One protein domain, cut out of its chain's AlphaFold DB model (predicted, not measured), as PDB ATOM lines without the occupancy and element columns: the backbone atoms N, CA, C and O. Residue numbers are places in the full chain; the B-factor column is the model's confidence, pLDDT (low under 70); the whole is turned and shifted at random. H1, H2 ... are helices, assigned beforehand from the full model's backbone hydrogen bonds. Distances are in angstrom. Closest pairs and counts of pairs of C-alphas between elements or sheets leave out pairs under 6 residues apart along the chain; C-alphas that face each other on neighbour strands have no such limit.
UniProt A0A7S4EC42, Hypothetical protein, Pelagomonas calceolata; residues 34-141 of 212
ATOM      1  N   LEU A  34     164.592 172.527 173.073       67.56
ATOM      2  CA  LEU A  34     163.385 172.698 173.896       67.56
ATOM      3  C   LEU A  34     163.586 173.708 175.039       67.56
ATOM      4  O   LEU A  34     162.669 174.441 175.407       67.56
ATOM      5  N   ARG A  35     164.788 173.769 175.628       67.62
ATOM      6  CA  ARG A  35     165.140 174.792 176.629       67.62
ATOM      7  C   ARG A  35     165.284 176.177 176.001       67.62
ATOM      8  O   ARG A  35     164.928 177.152 176.659       67.62
ATOM      9  N   ALA A  36     165.807 176.267 174.781       66.19
ATOM     10  CA  ALA A  36     165.941 177.508 174.026       66.19
ATOM     11  C   ALA A  36     164.567 178.043 173.605       66.19
ATOM     12  O   ALA A  36     164.295 179.220 173.813       66.19
ATOM     13  N   GLU A  37     163.674 177.170 173.145       67.25
ATOM     14  CA  GLU A  37     162.288 177.494 172.809       67.25
ATOM     15  C   GLU A  37     161.509 177.937 174.051       67.25
ATOM     16  O   GLU A  37     161.009 179.057 174.088       67.25
ATOM     17  N   LYS A  38     161.574 177.181 175.161       64.75
ATOM     18  CA  LYS A  38     161.014 177.634 176.450       64.75
ATOM     19  C   LYS A  38     161.627 178.943 176.948       64.75
ATOM     20  O   LYS A  38     160.984 179.686 177.689       64.75
ATOM     21  N   ARG A  39     162.889 179.238 176.616       61.19
ATOM     22  CA  ARG A  39     163.540 180.516 176.950       61.19
ATOM     23  C   ARG A  39     163.039 181.646 176.048       61.19
ATOM     24  O   ARG A  39     162.875 182.754 176.552       61.19
ATOM     25  N   ALA A  40     162.762 181.369 174.777       63.69
ATOM     26  CA  ALA A  40     162.160 182.303 173.832       63.69
ATOM     27  C   ALA A  40     160.704 182.619 174.209       63.69
ATOM     28  O   ALA A  40     160.348 183.789 174.280       63.69
ATOM     29  N   GLU A  41     159.909 181.616 174.589       62.12
ATOM     30  CA  GLU A  41     158.550 181.789 175.125       62.12
ATOM     31  C   GLU A  41     158.552 182.633 176.407       62.12
ATOM     32  O   GLU A  41     157.790 183.591 176.546       62.12
ATOM     33  N   ARG A  42     159.476 182.351 177.338       63.44
ATOM     34  CA  ARG A  42     159.683 183.184 178.539       63.44
ATOM     35  C   ARG A  42     160.096 184.615 178.187       63.44
ATOM     36  O   ARG A  42     159.702 185.547 178.883       63.44
ATOM     37  N   GLY A  43     160.877 184.794 177.122       64.62
ATOM     38  CA  GLY A  43     161.250 186.101 176.581       64.62
ATOM     39  C   GLY A  43     160.065 186.844 175.962       64.62
ATOM     40  O   GLY A  43     159.908 188.038 176.203       64.62
ATOM     41  N   ALA A  44     159.178 186.136 175.258       69.31
ATOM     42  CA  ALA A  44     157.961 186.691 174.666       69.31
ATOM     43  C   ALA A  44     157.024 187.289 175.723       69.31
ATOM     44  O   ALA A  44     156.425 188.343 175.515       69.31
ATOM     45  N   VAL A  45     156.973 186.687 176.912       70.81
ATOM     46  CA  VAL A  45     156.202 187.226 178.036       70.81
ATOM     47  C   VAL A  45     156.763 188.563 178.544       70.81
ATOM     48  O   VAL A  45     155.992 189.472 178.862       70.81
ATOM     49  N   LEU A  46     158.089 188.725 178.567       73.56
ATOM     50  CA  LEU A  46     158.747 189.987 178.938       73.56
ATOM     51  C   LEU A  46     158.639 191.064 177.848       73.56
ATOM     52  O   LEU A  46     158.809 192.243 178.149       73.56
ATOM     53  N   LEU A  47     158.324 190.679 176.607       76.19
ATOM     54  CA  LEU A  47     158.058 191.608 175.506       76.19
ATOM     55  C   LEU A  47     156.653 192.224 175.575       76.19
ATOM     56  O   LEU A  47     156.410 193.247 174.938       76.19
ATOM     57  N   THR A  48     155.743 191.667 176.381       83.88
ATOM     58  CA  THR A  48     154.419 192.269 176.597       83.88
ATOM     59  C   THR A  48     154.524 193.595 177.368       83.88
ATOM     60  O   THR A  48     155.368 193.714 178.263       83.88
ATOM     61  N   PRO A  49     153.637 194.582 177.118       85.69
ATOM     62  CA  PRO A  49     153.628 195.844 177.868       85.69
ATOM     63  C   PRO A  49     153.533 195.639 179.388       85.69
ATOM     64  O   PRO A  49     154.179 196.341 180.165       85.69
ATOM     65  N   TRP A  50     152.779 194.621 179.809       86.00
ATOM     66  CA  TRP A  50     152.638 194.220 181.207       86.00
ATOM     67  C   TRP A  50     153.951 193.669 181.795       86.00
ATOM     68  O   TRP A  50     154.388 194.106 182.862       86.00
ATOM     69  N   GLY A  51     154.633 192.765 181.079       84.38
ATOM     70  CA  GLY A  51     155.917 192.193 181.502       84.38
ATOM     71  C   GLY A  51     157.030 193.242 181.606       84.38
ATOM     72  O   GLY A  51     157.803 193.246 182.571       84.38
ATOM     73  N   GLN A  52     157.062 194.196 180.670       85.12
ATOM     74  CA  GLN A  52     157.973 195.341 180.730       85.12
ATOM     75  C   GLN A  52     157.674 196.254 181.926       85.12
ATOM     76  O   GLN A  52     158.604 196.707 182.596       85.12
ATOM     77  N   ALA A  53     156.396 196.514 182.223       86.38
ATOM     78  CA  ALA A  53     155.996 197.347 183.356       86.38
ATOM     79  C   ALA A  53     156.418 196.738 184.702       86.38
ATOM     80  O   ALA A  53     156.964 197.447 185.550       86.38
ATOM     81  N   LEU A  54     156.255 195.424 184.883       86.12
ATOM     82  CA  LEU A  54     156.712 194.724 186.089       86.12
ATOM     83  C   LEU A  54     158.229 194.685 186.227       86.12
ATOM     84  O   LEU A  54     158.745 194.887 187.323       86.12
ATOM     85  N   THR A  55     158.943 194.462 185.126       87.12
ATOM     86  CA  THR A  55     160.412 194.479 185.116       87.12
ATOM     87  C   THR A  55     160.924 195.855 185.541       87.12
ATOM     88  O   THR A  55     161.713 195.963 186.479       87.12
ATOM     89  N   LYS A  56     160.374 196.925 184.946       86.75
ATOM     90  CA  LYS A  56     160.690 198.313 185.312       86.75
ATOM     91  C   LYS A  56     160.360 198.614 186.776       86.75
ATOM     92  O   LYS A  56     161.160 199.264 187.447       86.75
ATOM     93  N   ALA A  57     159.220 198.139 187.279       86.75
ATOM     94  CA  ALA A  57     158.824 198.325 188.674       86.75
ATOM     95  C   ALA A  57     159.761 197.592 189.648       86.75
ATOM     96  O   ALA A  57     160.202 198.177 190.635       86.75
ATOM     97  N   ALA A  58     160.118 196.343 189.355       86.75
ATOM     98  CA  ALA A  58     161.031 195.558 190.178       86.75
ATOM     99  C   ALA A  58     162.462 196.125 190.169       86.75
ATOM    100  O   ALA A  58     163.120 196.152 191.209       86.75
ATOM    101  N   ASP A  59     162.941 196.629 189.029       85.62
ATOM    102  CA  ASP A  59     164.252 197.281 188.947       85.62
ATOM    103  C   ASP A  59     164.261 198.653 189.636       85.62
ATOM    104  O   ASP A  59     165.269 199.032 190.232       85.62
ATOM    105  N   ALA A  60     163.143 199.387 189.616       83.81
ATOM    106  CA  ALA A  60     162.990 200.610 190.401       83.81
ATOM    107  C   ALA A  60     163.048 200.328 191.911       83.81
ATOM    108  O   ALA A  60     163.779 201.017 192.617       83.81
ATOM    109  N   LEU A  61     162.354 199.286 192.388       84.50
ATOM    110  CA  LEU A  61     162.423 198.845 193.787       84.50
ATOM    111  C   LEU A  61     163.844 198.433 194.188       84.50
ATOM    112  O   LEU A  61     164.322 198.825 195.246       84.50
ATOM    113  N   ARG A  62     164.547 197.686 193.325       82.19
ATOM    114  CA  ARG A  62     165.932 197.271 193.590       82.19
ATOM    115  C   ARG A  62     166.884 198.458 193.711       82.19
ATOM    116  O   ARG A  62     167.746 198.437 194.581       82.19
ATOM    117  N   ARG A  63     166.770 199.447 192.816       79.94
ATOM    118  CA  ARG A  63     167.590 200.670 192.879       79.94
ATOM    119  C   ARG A  63     167.340 201.400 194.193       79.94
ATOM    120  O   ARG A  63     168.285 201.609 194.933       79.94
ATOM    121  N   TRP A  64     166.067 201.603 194.531       75.19
ATOM    122  CA  TRP A  64     165.667 202.260 195.772       75.19
ATOM    123  C   TRP A  64     166.238 201.579 197.027       75.19
ATOM    124  O   TRP A  64     166.732 202.257 197.912       75.19
ATOM    125  N   HIS A  65     166.237 200.243 197.087       71.06
ATOM    126  CA  HIS A  65     166.830 199.516 198.216       71.06
ATOM    127  C   HIS A  65     168.363 199.544 198.239       71.06
ATOM    128  O   HIS A  65     168.945 199.579 199.314       71.06
ATOM    129  N   ARG A  66     169.026 199.559 197.077       67.38
ATOM    130  CA  ARG A  66     170.488 199.697 197.013       67.38
ATOM    131  C   ARG A  66     170.952 201.056 197.538       67.38
ATOM    132  O   ARG A  66     172.021 201.130 198.130       67.38
ATOM    133  N   ASP A  67     170.159 202.094 197.300       59.06
ATOM    134  CA  ASP A  67     170.436 203.438 197.803       59.06
ATOM    135  C   ASP A  67     170.212 203.538 199.331       59.06
ATOM    136  O   ASP A  67     170.807 204.399 199.966       59.06
ATOM    137  N   ASP A  68     169.425 202.638 199.937       54.53
ATOM    138  CA  ASP A  68     169.144 202.591 201.386       54.53
ATOM    139  C   ASP A  68     170.310 201.969 202.193       54.53
ATOM    140  O   ASP A  68     170.641 202.442 203.275       54.53
ATOM    141  N   ASP A  69     171.004 200.964 201.634       55.44
ATOM    142  CA  ASP A  69     172.115 200.246 202.295       55.44
ATOM    143  C   ASP A  69     173.425 201.068 202.415       55.44
ATOM    144  O   ASP A  69     174.397 200.607 203.020       55.44
ATOM    145  N   GLY A  70     173.485 202.276 201.840       54.69
ATOM    146  CA  GLY A  70     174.681 203.132 201.850       54.69
ATOM    147  C   GLY A  70     174.413 204.636 201.935       54.69
ATOM    148  O   GLY A  70     175.351 205.418 201.773       54.69
ATOM    149  N   ALA A  71     173.163 205.053 202.154       55.31
ATOM    150  CA  ALA A  71     172.836 206.461 202.331       55.31
ATOM    151  C   ALA A  71     173.292 206.960 203.708       55.31
ATOM    152  O   ALA A  71     173.051 206.326 204.737       55.31
ATOM    153  N   ASP A  72     173.934 208.127 203.711       56.28
ATOM    154  CA  ASP A  72     174.188 208.907 204.918       56.28
ATOM    155  C   ASP A  72     172.856 209.094 205.684       56.28
ATOM    156  O   ASP A  72     171.890 209.576 205.084       56.28
ATOM    157  N   PRO A  73     172.768 208.729 206.980       61.25
ATOM    158  CA  PRO A  73     171.544 208.874 207.774       61.25
ATOM    159  C   PRO A  73     171.043 210.324 207.881       61.25
ATOM    160  O   PRO A  73     169.906 210.545 208.302       61.25
ATOM    161  N   PHE A  74     171.862 211.306 207.496       63.12
ATOM    162  CA  PHE A  74     171.516 212.722 207.452       63.12
ATOM    163  C   PHE A  74     171.260 213.256 206.034       63.12
ATOM    164  O   PHE A  74     170.874 214.418 205.887       63.12
ATOM    165  N   ALA A  75     171.438 212.446 204.983       58.69
ATOM    166  CA  ALA A  75     171.135 212.876 203.624       58.69
ATOM    167  C   ALA A  75     169.615 213.005 203.416       58.69
ATOM    168  O   ALA A  75     168.846 212.133 203.830       58.69
ATOM    169  N   PRO A  76     169.151 214.076 202.745       55.41
ATOM    170  CA  PRO A  76     167.745 214.209 202.403       55.41
ATOM    171  C   PRO A  76     167.316 213.020 201.532       55.41
ATOM    172  O   PRO A  76     168.077 212.605 200.650       55.41
ATOM    173  N   PRO A  77     166.104 212.476 201.747       55.50
ATOM    174  CA  PRO A  77     165.648 211.300 201.025       55.50
ATOM    175  C   PRO A  77     165.719 211.549 199.513       55.50
ATOM    176  O   PRO A  77     165.446 212.667 199.053       55.50
ATOM    177  N   PRO A  78     166.069 210.525 198.714       57.19
ATOM    178  CA  PRO A  78     166.151 210.677 197.273       57.19
ATOM    179  C   PRO A  78     164.816 211.202 196.729       57.19
ATOM    180  O   PRO A  78     163.743 210.730 197.102       57.19
ATOM    181  N   LYS A  79     164.876 212.169 195.799       55.62
ATOM    182  CA  LYS A  79     163.696 212.813 195.177       55.62
ATOM    183  C   LYS A  79     162.763 211.830 194.449       55.62
ATOM    184  O   LYS A  79     161.679 212.208 194.012       55.62
ATOM    185  N   VAL A  80     163.187 210.579 194.276       59.44
ATOM    186  CA  VAL A  80     162.403 209.518 193.648       59.44
ATOM    187  C   VAL A  80     161.486 208.901 194.700       59.44
ATOM    188  O   VAL A  80     161.922 208.133 195.557       59.44
ATOM    189  N   ALA A  81     160.199 209.251 194.638       64.19
ATOM    190  CA  ALA A  81     159.183 208.694 195.520       64.19
ATOM    191  C   ALA A  81     159.217 207.156 195.480       64.19
ATOM    192  O   ALA A  81     159.176 206.550 194.402       64.19
ATOM    193  N   ARG A  82     159.271 206.533 196.663       65.62
ATOM    194  CA  ARG A  82     159.167 205.079 196.830       65.62
ATOM    195  C   ARG A  82     157.978 204.560 196.008       65.62
ATOM    196  O   ARG A  82     156.881 205.114 196.134       65.62
ATOM    197  N   PRO A  83     158.137 203.494 195.201       72.75
ATOM    198  CA  PRO A  83     157.002 202.879 194.525       72.75
ATOM    199  C   PRO A  83     155.952 202.478 195.567       72.75
ATOM    200  O   PRO A  83     156.251 201.719 196.492       72.75
ATOM    201  N   THR A  84     154.734 203.013 195.458       79.69
ATOM    202  CA  THR A  84     153.680 202.728 196.434       79.69
ATOM    203  C   THR A  84     153.245 201.269 196.326       79.69
ATOM    204  O   THR A  84     153.132 200.719 195.225       79.69
ATOM    205  N   LYS A  85     152.951 200.641 197.472       82.12
ATOM    206  CA  LYS A  85     152.408 199.273 197.548       82.12
ATOM    207  C   LYS A  85     151.221 199.087 196.594       82.12
ATOM    208  O   LYS A  85     151.129 198.079 195.904       82.12
ATOM    209  N   GLU A  86     150.355 200.092 196.500       82.56
ATOM    210  CA  GLU A  86     149.184 200.102 195.618       82.56
ATOM    211  C   GLU A  86     149.541 200.016 194.135       82.56
ATOM    212  O   GLU A  86     148.870 199.324 193.374       82.56
ATOM    213  N   ARG A  87     150.610 200.695 193.708       84.81
ATOM    214  CA  ARG A  87     151.061 200.667 192.316       84.81
ATOM    215  C   ARG A  87     151.634 199.305 191.947       84.81
ATOM    216  O   ARG A  87     151.402 198.841 190.838       84.81
ATOM    217  N   VAL A  88     152.315 198.641 192.883       86.88
ATOM    218  CA  VAL A  88     152.778 197.257 192.698       86.88
ATOM    219  C   VAL A  88     151.597 196.288 192.649       86.88
ATOM    220  O   VAL A  88     151.529 195.475 191.734       86.88
ATOM    221  N   LEU A  89     150.620 196.418 193.550       85.94
ATOM    222  CA  LEU A  89     149.402 195.600 193.524       85.94
ATOM    223  C   LEU A  89     148.615 195.772 192.218       85.94
ATOM    224  O   LEU A  89     148.205 194.780 191.628       85.94
ATOM    225  N   LYS A  90     148.482 197.006 191.712       86.06
ATOM    226  CA  LYS A  90     147.865 197.301 190.406       86.06
ATOM    227  C   LYS A  90     148.626 196.713 189.216       86.06
ATOM    228  O   LYS A  90     148.024 196.510 188.176       86.06
ATOM    229  N   LEU A  91     149.932 196.474 189.331       86.50
ATOM    230  CA  LEU A  91     150.700 195.784 188.287       86.50
ATOM    231  C   LEU A  91     150.557 194.262 188.385       86.50
ATOM    232  O   LEU A  91     150.692 193.568 187.382       86.50
ATOM    233  N   LEU A  92     150.284 193.747 189.582       87.00
ATOM    234  CA  LEU A  92     150.045 192.326 189.823       87.00
ATOM    235  C   LEU A  92     148.611 191.897 189.478       87.00
ATOM    236  O   LEU A  92     148.346 190.698 189.403       87.00
ATOM    237  N   THR A  93     147.687 192.828 189.218       86.31
ATOM    238  CA  THR A  93     146.351 192.473 188.724       86.31
ATOM    239  C   THR A  93     146.472 191.778 187.362       86.31
ATOM    240  O   THR A  93     147.098 192.278 186.427       86.31
ATOM    241  N   GLY A  94     145.923 190.563 187.260       80.69
ATOM    242  CA  GLY A  94     146.068 189.724 186.064       80.69
ATOM    243  C   GLY A  94     147.444 189.058 185.907       80.69
ATOM    244  O   GLY A  94     147.786 188.603 184.809       80.69
ATOM    245  N   ALA A  95     148.246 188.995 186.978       84.19
ATOM    246  CA  ALA A  95     149.462 188.192 186.996       84.19
ATOM    247  C   ALA A  95     149.133 186.704 186.852       84.19
ATOM    248  O   ALA A  95     148.239 186.182 187.510       84.19
ATOM    249  N   THR A  96     149.900 186.007 186.015       85.62
ATOM    250  CA  THR A  96     149.852 184.544 185.921       85.62
ATOM    251  C   THR A  96     151.191 183.952 186.347       85.62
ATOM    252  O   THR A  96     152.236 184.615 186.302       85.62
ATOM    253  N   ARG A  97     151.169 182.679 186.755       83.94
ATOM    254  CA  ARG A  97     152.352 181.939 187.218       83.94
ATOM    255  C   ARG A  97     153.491 181.959 186.200       83.94
ATOM    256  O   ARG A  97     154.656 182.096 186.563       83.94
ATOM    257  N   GLU A  98     153.150 181.855 184.923       81.12
ATOM    258  CA  GLU A  98     154.097 181.869 183.808       81.12
ATOM    259  C   GLU A  98     154.766 183.233 183.659       81.12
ATOM    260  O   GLU A  98     155.988 183.315 183.508       81.12
ATOM    261  N   ARG A  99     153.983 184.311 183.785       81.62
ATOM    262  CA  ARG A  99     154.491 185.670 183.609       81.62
ATOM    263  C   ARG A  99     155.375 186.132 184.758       81.62
ATOM    264  O   ARG A  99     156.427 186.722 184.522       81.62
ATOM    265  N   LEU A 100     155.026 185.781 185.991       85.88
ATOM    266  CA  LEU A 100     155.911 185.978 187.143       85.88
ATOM    267  C   LEU A 100     157.128 185.038 187.086       85.88
ATOM    268  O   LEU A 100     158.232 185.408 187.487       85.88
ATOM    269  N   GLY A 101     156.964 183.841 186.521       86.06
ATOM    270  CA  GLY A 101     158.043 182.883 186.289       86.06
ATOM    271  C   GLY A 101     159.142 183.385 185.348       86.06
ATOM    272  O   GLY A 101     160.288 182.934 185.477       86.06
ATOM    273  N   ALA A 102     158.833 184.334 184.461       85.38
ATOM    274  CA  ALA A 102     159.800 184.969 183.566       85.38
ATOM    275  C   ALA A 102     160.747 185.950 184.287       85.38
ATOM    276  O   ALA A 102     161.858 186.187 183.816       85.38
ATOM    277  N   LEU A 103     160.361 186.464 185.461       86.31
ATOM    278  CA  LEU A 103     161.184 187.382 186.250       86.31
ATOM    279  C   LEU A 103     162.341 186.665 186.967       86.31
ATOM    280  O   LEU A 103     162.311 185.464 187.276       86.31
ATOM    281  N   THR A 104     163.392 187.427 187.267       88.69
ATOM    282  CA  THR A 104     164.515 186.951 188.087       88.69
ATOM    283  C   THR A 104     164.090 186.758 189.545       88.69
ATOM    284  O   THR A 104     163.189 187.431 190.042       88.69
ATOM    285  N   VAL A 105     164.770 185.862 190.270       88.69
ATOM    286  CA  VAL A 105     164.506 185.637 191.707       88.69
ATOM    287  C   VAL A 105     164.635 186.940 192.491       88.69
ATOM    288  O   VAL A 105     163.808 187.229 193.349       88.69
ATOM    289  N   SER A 106     165.635 187.754 192.162       86.56
ATOM    290  CA  SER A 106     165.851 189.046 192.801       86.56
ATOM    291  C   SER A 106     164.701 190.020 192.525       86.56
ATOM    292  O   SER A 106     164.258 190.683 193.448       86.56
ATOM    293  N   GLN A 107     164.166 190.083 191.297       87.88
ATOM    294  CA  GLN A 107     162.982 190.909 190.988       87.88
ATOM    295  C   GLN A 107     161.752 190.456 191.784       87.88
ATOM    296  O   GLN A 107     161.061 191.283 192.370       87.88
ATOM    297  N   LEU A 108     161.513 189.145 191.867       89.81
ATOM    298  CA  LEU A 108     160.398 188.587 192.637       89.81
ATOM    299  C   LEU A 108     160.528 188.881 194.137       89.81
ATOM    300  O   LEU A 108     159.538 189.221 194.782       89.81
ATOM    301  N   LYS A 109     161.745 188.802 194.689       88.56
ATOM    302  CA  LYS A 109     162.023 189.162 196.086       88.56
ATOM    303  C   LYS A 109     161.721 190.632 196.372       88.56
ATOM    304  O   LYS A 109     161.104 190.904 197.398       88.56
ATOM    305  N   GLU A 110     162.101 191.550 195.480       88.00
ATOM    306  CA  GLU A 110     161.783 192.977 195.647       88.00
ATOM    307  C   GLU A 110     160.274 193.243 195.618       88.00
ATOM    308  O   GLU A 110     159.750 193.964 196.466       88.00
ATOM    309  N   LEU A 111     159.551 192.610 194.690       88.94
ATOM    310  CA  LEU A 111     158.091 192.722 194.628       88.94
ATOM    311  C   LEU A 111     157.442 192.186 195.916       88.94
ATOM    312  O   LEU A 111     156.584 192.854 196.490       88.94
ATOM    313  N   CYS A 112     157.900 191.033 196.423       87.69
ATOM    314  CA  CYS A 112     157.416 190.466 197.689       87.69
ATOM    315  C   CYS A 112     157.683 191.397 198.882       87.69
ATOM    316  O   CYS A 112     156.802 191.586 199.718       87.69
ATOM    317  N   ARG A 113     158.867 192.026 198.950       84.56
ATOM    318  CA  ARG A 113     159.190 193.017 199.996       84.56
ATOM    319  C   ARG A 113     158.231 194.198 199.982       84.56
ATOM    320  O   ARG A 113     157.755 194.602 201.035       84.56
ATOM    321  N   CYS A 114     157.932 194.733 198.799       84.81
ATOM    322  CA  CYS A 114     157.047 195.886 198.659       84.81
ATOM    323  C   CYS A 114     155.601 195.565 199.073       84.81
ATOM    324  O   CYS A 114     154.954 196.354 199.762       84.81
ATOM    325  N   VAL A 115     155.102 194.387 198.687       84.06
ATOM    326  CA  VAL A 115     153.746 193.941 199.035       84.06
ATOM    327  C   VAL A 115     153.642 193.524 200.510       84.06
ATOM    328  O   VAL A 115     152.567 193.628 201.110       84.06
ATOM    329  N   GLY A 116     154.768 193.141 201.117       80.88
ATOM    330  CA  GLY A 116     154.848 192.660 202.490       80.88
ATOM    331  C   GLY A 116     154.511 191.175 202.588       80.88
ATOM    332  O   GLY A 116     153.764 190.780 203.473       80.88
ATOM    333  N   THR A 117     155.009 190.359 201.658       82.44
ATOM    334  CA  THR A 117     154.903 188.894 201.692       82.44
ATOM    335  C   THR A 117     156.270 188.260 201.952       82.44
ATOM    336  O   THR A 117     157.316 188.914 201.914       82.44
ATOM    337  N   ARG A 118     156.287 186.954 202.247       76.12
ATOM    338  CA  ARG A 118     157.528 186.221 202.528       76.12
ATOM    339  C   ARG A 118     158.430 186.213 201.288       76.12
ATOM    340  O   ARG A 118     158.036 185.723 200.234       76.12
ATOM    341  N   ASN A 119     159.653 186.716 201.436       81.69
ATOM    342  CA  ASN A 119     160.659 186.825 200.371       81.69
ATOM    343  C   ASN A 119     161.830 185.825 200.528       81.69
ATOM    344  O   ASN A 119     162.611 185.622 199.597       81.69
ATOM    345  N   SER A 120     161.952 185.190 201.698       81.31
ATOM    346  CA  SER A 120     162.946 184.153 202.001       81.31
ATOM    347  C   SER A 120     162.360 182.766 201.739       81.31
ATOM    348  O   SER A 120     162.183 181.945 202.635       81.31
ATOM    349  N   VAL A 121     161.938 182.556 200.497       82.81
ATOM    350  CA  VAL A 121     161.316 181.317 200.024       82.81
ATOM    351  C   VAL A 121     161.800 181.028 198.596       82.81
ATOM    352  O   VAL A 121     162.258 181.952 197.910       82.81
ATOM    353  N   PRO A 122     161.762 179.766 198.128       87.88
ATOM    354  CA  PRO A 122     162.185 179.427 196.771       87.88
ATOM    355  C   PRO A 122     161.346 180.155 195.712       87.88
ATOM    356  O   PRO A 122     160.204 180.540 195.963       87.88
ATOM    357  N   LYS A 123     161.895 180.299 194.495       86.94
ATOM    358  CA  LYS A 123     161.271 181.041 193.382       86.94
ATOM    359  C   LYS A 123     159.805 180.662 193.146       86.94
ATOM    360  O   LYS A 123     158.993 181.545 192.904       86.94
ATOM    361  N   ALA A 124     159.479 179.373 193.238       85.62
ATOM    362  CA  ALA A 124     158.112 178.883 193.086       85.62
ATOM    363  C   ALA A 124     157.156 179.528 194.100       85.62
ATOM    364  O   ALA A 124     156.113 180.037 193.718       85.62
ATOM    365  N   GLN A 125     157.558 179.601 195.368       83.25
ATOM    366  CA  GLN A 125     156.736 180.180 196.425       83.25
ATOM    367  C   GLN A 125     156.658 181.710 196.341       83.25
ATOM    368  O   GLN A 125     155.641 182.284 196.709       83.25
ATOM    369  N   LEU A 126     157.696 182.382 195.826       88.50
ATOM    370  CA  LEU A 126     157.627 183.824 195.548       88.50
ATOM    371  C   LEU A 126     156.546 184.144 194.511       88.50
ATOM    372  O   LEU A 126     155.861 185.152 194.636       88.50
ATOM    373  N   ILE A 127     156.396 183.287 193.497       89.00
ATOM    374  CA  ILE A 127     155.365 183.441 192.468       89.00
ATOM    375  C   ILE A 127     153.976 183.277 193.092       89.00
ATOM    376  O   ILE A 127     153.132 184.144 192.897       89.00
ATOM    377  N   GLU A 128     153.762 182.239 193.903       87.06
ATOM    378  CA  GLU A 128     152.481 182.014 194.594       87.06
ATOM    379  C   GLU A 128     152.122 183.159 195.555       87.06
ATOM    380  O   GLU A 128     150.992 183.644 195.563       87.06
ATOM    381  N   ASN A 129     153.105 183.680 196.295       87.25
ATOM    382  CA  ASN A 129     152.907 184.822 197.189       87.25
ATOM    383  C   ASN A 129     152.532 186.117 196.442       87.25
ATOM    384  O   ASN A 129     151.962 187.020 197.048       87.25
ATOM    385  N   LEU A 130     152.901 186.247 195.163       88.19
ATOM    386  CA  LEU A 130     152.581 187.404 194.320       88.19
ATOM    387  C   LEU A 130     151.284 187.219 193.523       88.19
ATOM    388  O   LEU A 130     150.688 188.218 193.128       88.19
ATOM    389  N   LEU A 131     150.857 185.972 193.296       88.19
ATOM    390  CA  LEU A 131     149.560 185.637 192.703       88.19
ATOM    391  C   LEU A 131     148.418 185.915 193.680       88.19
ATOM    392  O   LEU A 131     147.424 186.523 193.293       88.19
ATOM    393  N   ASP A 132     148.589 185.527 194.945       82.88
ATOM    394  CA  ASP A 132     147.650 185.851 196.019       82.88
ATOM    395  C   ASP A 132     148.381 186.490 197.210       82.88
ATOM    396  O   ASP A 132     148.750 185.818 198.185       82.88
ATOM    397  N   PRO A 133     148.610 187.811 197.151       74.81
ATOM    398  CA  PRO A 133     149.285 188.510 198.229       74.81
ATOM    399  C   PRO A 133     148.449 188.584 199.510       74.81
ATOM    400  O   PRO A 133     149.022 188.633 200.598       74.81
ATOM    401  N   ALA A 134     147.116 188.557 199.416       73.06
ATOM    402  CA  ALA A 134     146.228 188.695 200.570       73.06
ATOM    403  C   ALA A 134     146.221 187.431 201.442       73.06
ATOM    404  O   ALA A 134     146.300 187.527 202.672       73.06
ATOM    405  N   ALA A 135     146.198 186.243 200.826       72.56
ATOM    406  CA  ALA A 135     146.280 184.978 201.553       72.56
ATOM    407  C   ALA A 135     147.636 184.801 202.256       72.56
ATOM    408  O   ALA A 135     147.703 184.338 203.398       72.56
ATOM    409  N   HIS A 136     148.725 185.219 201.605       66.88
ATOM    410  CA  HIS A 136     150.084 184.995 202.101       66.88
ATOM    411  C   HIS A 136     150.589 186.092 203.055       66.88
ATOM    412  O   HIS A 136     151.529 185.842 203.814       66.88
ATOM    413  N   GLN A 137     149.942 187.266 203.102       65.88
ATOM    414  CA  GLN A 137     150.215 188.315 204.098       65.88
ATOM    415  C   GLN A 137     149.848 187.864 205.529       65.88
ATOM    416  O   GLN A 137     150.503 188.264 206.493       65.88
ATOM    417  N   LYS A 138     148.853 186.972 205.689       53.53
ATOM    418  CA  LYS A 138     148.350 186.505 207.000       53.53
ATOM    419  C   LYS A 138     149.355 185.700 207.835       53.53
ATOM    420  O   LYS A 138     149.197 185.635 209.048       53.53
ATOM    421  N   ARG A 139     150.415 185.132 207.245       50.12
ATOM    422  CA  ARG A 139     151.453 184.383 207.995       50.12
ATOM    423  C   ARG A 139     152.525 185.270 208.648       50.12
ATOM    424  O   ARG A 139     153.500 184.744 209.179       50.12
ATOM    425  N   ILE A 140     152.367 186.592 208.580       46.47
ATOM    426  CA  ILE A 140     153.202 187.583 209.282       46.47
ATOM    427  C   ILE A 140     152.558 187.982 210.621       46.47
ATOM    428  O   ILE A 140     153.225 188.550 211.479       46.47
ATOM    429  N   ALA A 141     151.282 187.644 210.842       39.91
ATOM    430  CA  ALA A 141     150.687 187.770 212.161       39.91
ATOM    431  C   ALA A 141     151.224 186.636 213.056       39.91
ATOM    432  O   ALA A 141     151.067 185.467 212.687       39.91
TER     433      ALA A 141
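This is residues 34 to 141 of the 212 residues of the protein "Hypothetical protein" of Pelagomonas calceolata (UniProt A0A7S4EC42). The longest helix, H2, meets H1 near their ends as an L, and the short helices H3, H4 and H5 pack on one side of this L. H6 packs beyond H4 and H5, H7 lies farther out, and residues 69 to 76 stick out as a loop past H2. The printed part has 108 residues, with seven named helices, H1 to H7 in chain order, and no named strand: all helix. It is compact, with a radius of gyration of the C-alphas of 14.9 A, yet elongated, spanning 53 by 32 by 23 A.

Find C-alpha 49 at (153.628, 195.844, 177.868); from there H2 runs 29.0 A to residue 68. H1, residues 34 to 47, begins at (163.385, 172.698, 173.896) and is 19.7 A long. Then look for H3 at residues 85 to 92, 10.7 A; H4 at 97 to 101, 5.8 A; H5 at 105 to 115, 15.4 A; H6 at 123 to 131, 12.6 A; and H7 at 133 to 140, 11.8 A, ending at (153.202, 187.583, 209.282).

Start at H2, whose residues 55 to 62 alone touch H5, about perpendicular at 80 degrees; the closest C-alphas, Ala 58 and Gln 107, are 5.1 A apart. H2 and H3 form a helical hairpin, touching at Leu 54 and Leu 91, closest C-alphas 6.5 A apart, at a shallow tilt of 33 degrees, only just short of steep. H1 and H2 only just touch, only at the corner, with 3 pairs of C-alphas within 8 A, the closest Leu 46 and Gln 52 at 5.7 A. H4 touches H6, closest C-alphas Leu 100 and Ile 127, 5.9 A. H7 is close to H6 but not clearly touching, closest C-alphas Asn 129 and His 136, 5.7 A. In H2 to H6 every O i to N i+4 pair is within hydrogen-bond range; H1 has 9 of 10, and H7 1 of 4, with 1 of 5 O i to N i+3 pairs.

The C-alphas farthest apart, Leu 34 and Phe 74, are 52.9 A apart. The printed part has no cut, and the link from H2 to H3, 16 residues, is long. Look for pLDDT under 70 at residues 34 to 44, 66 to 82 and 136 to 141.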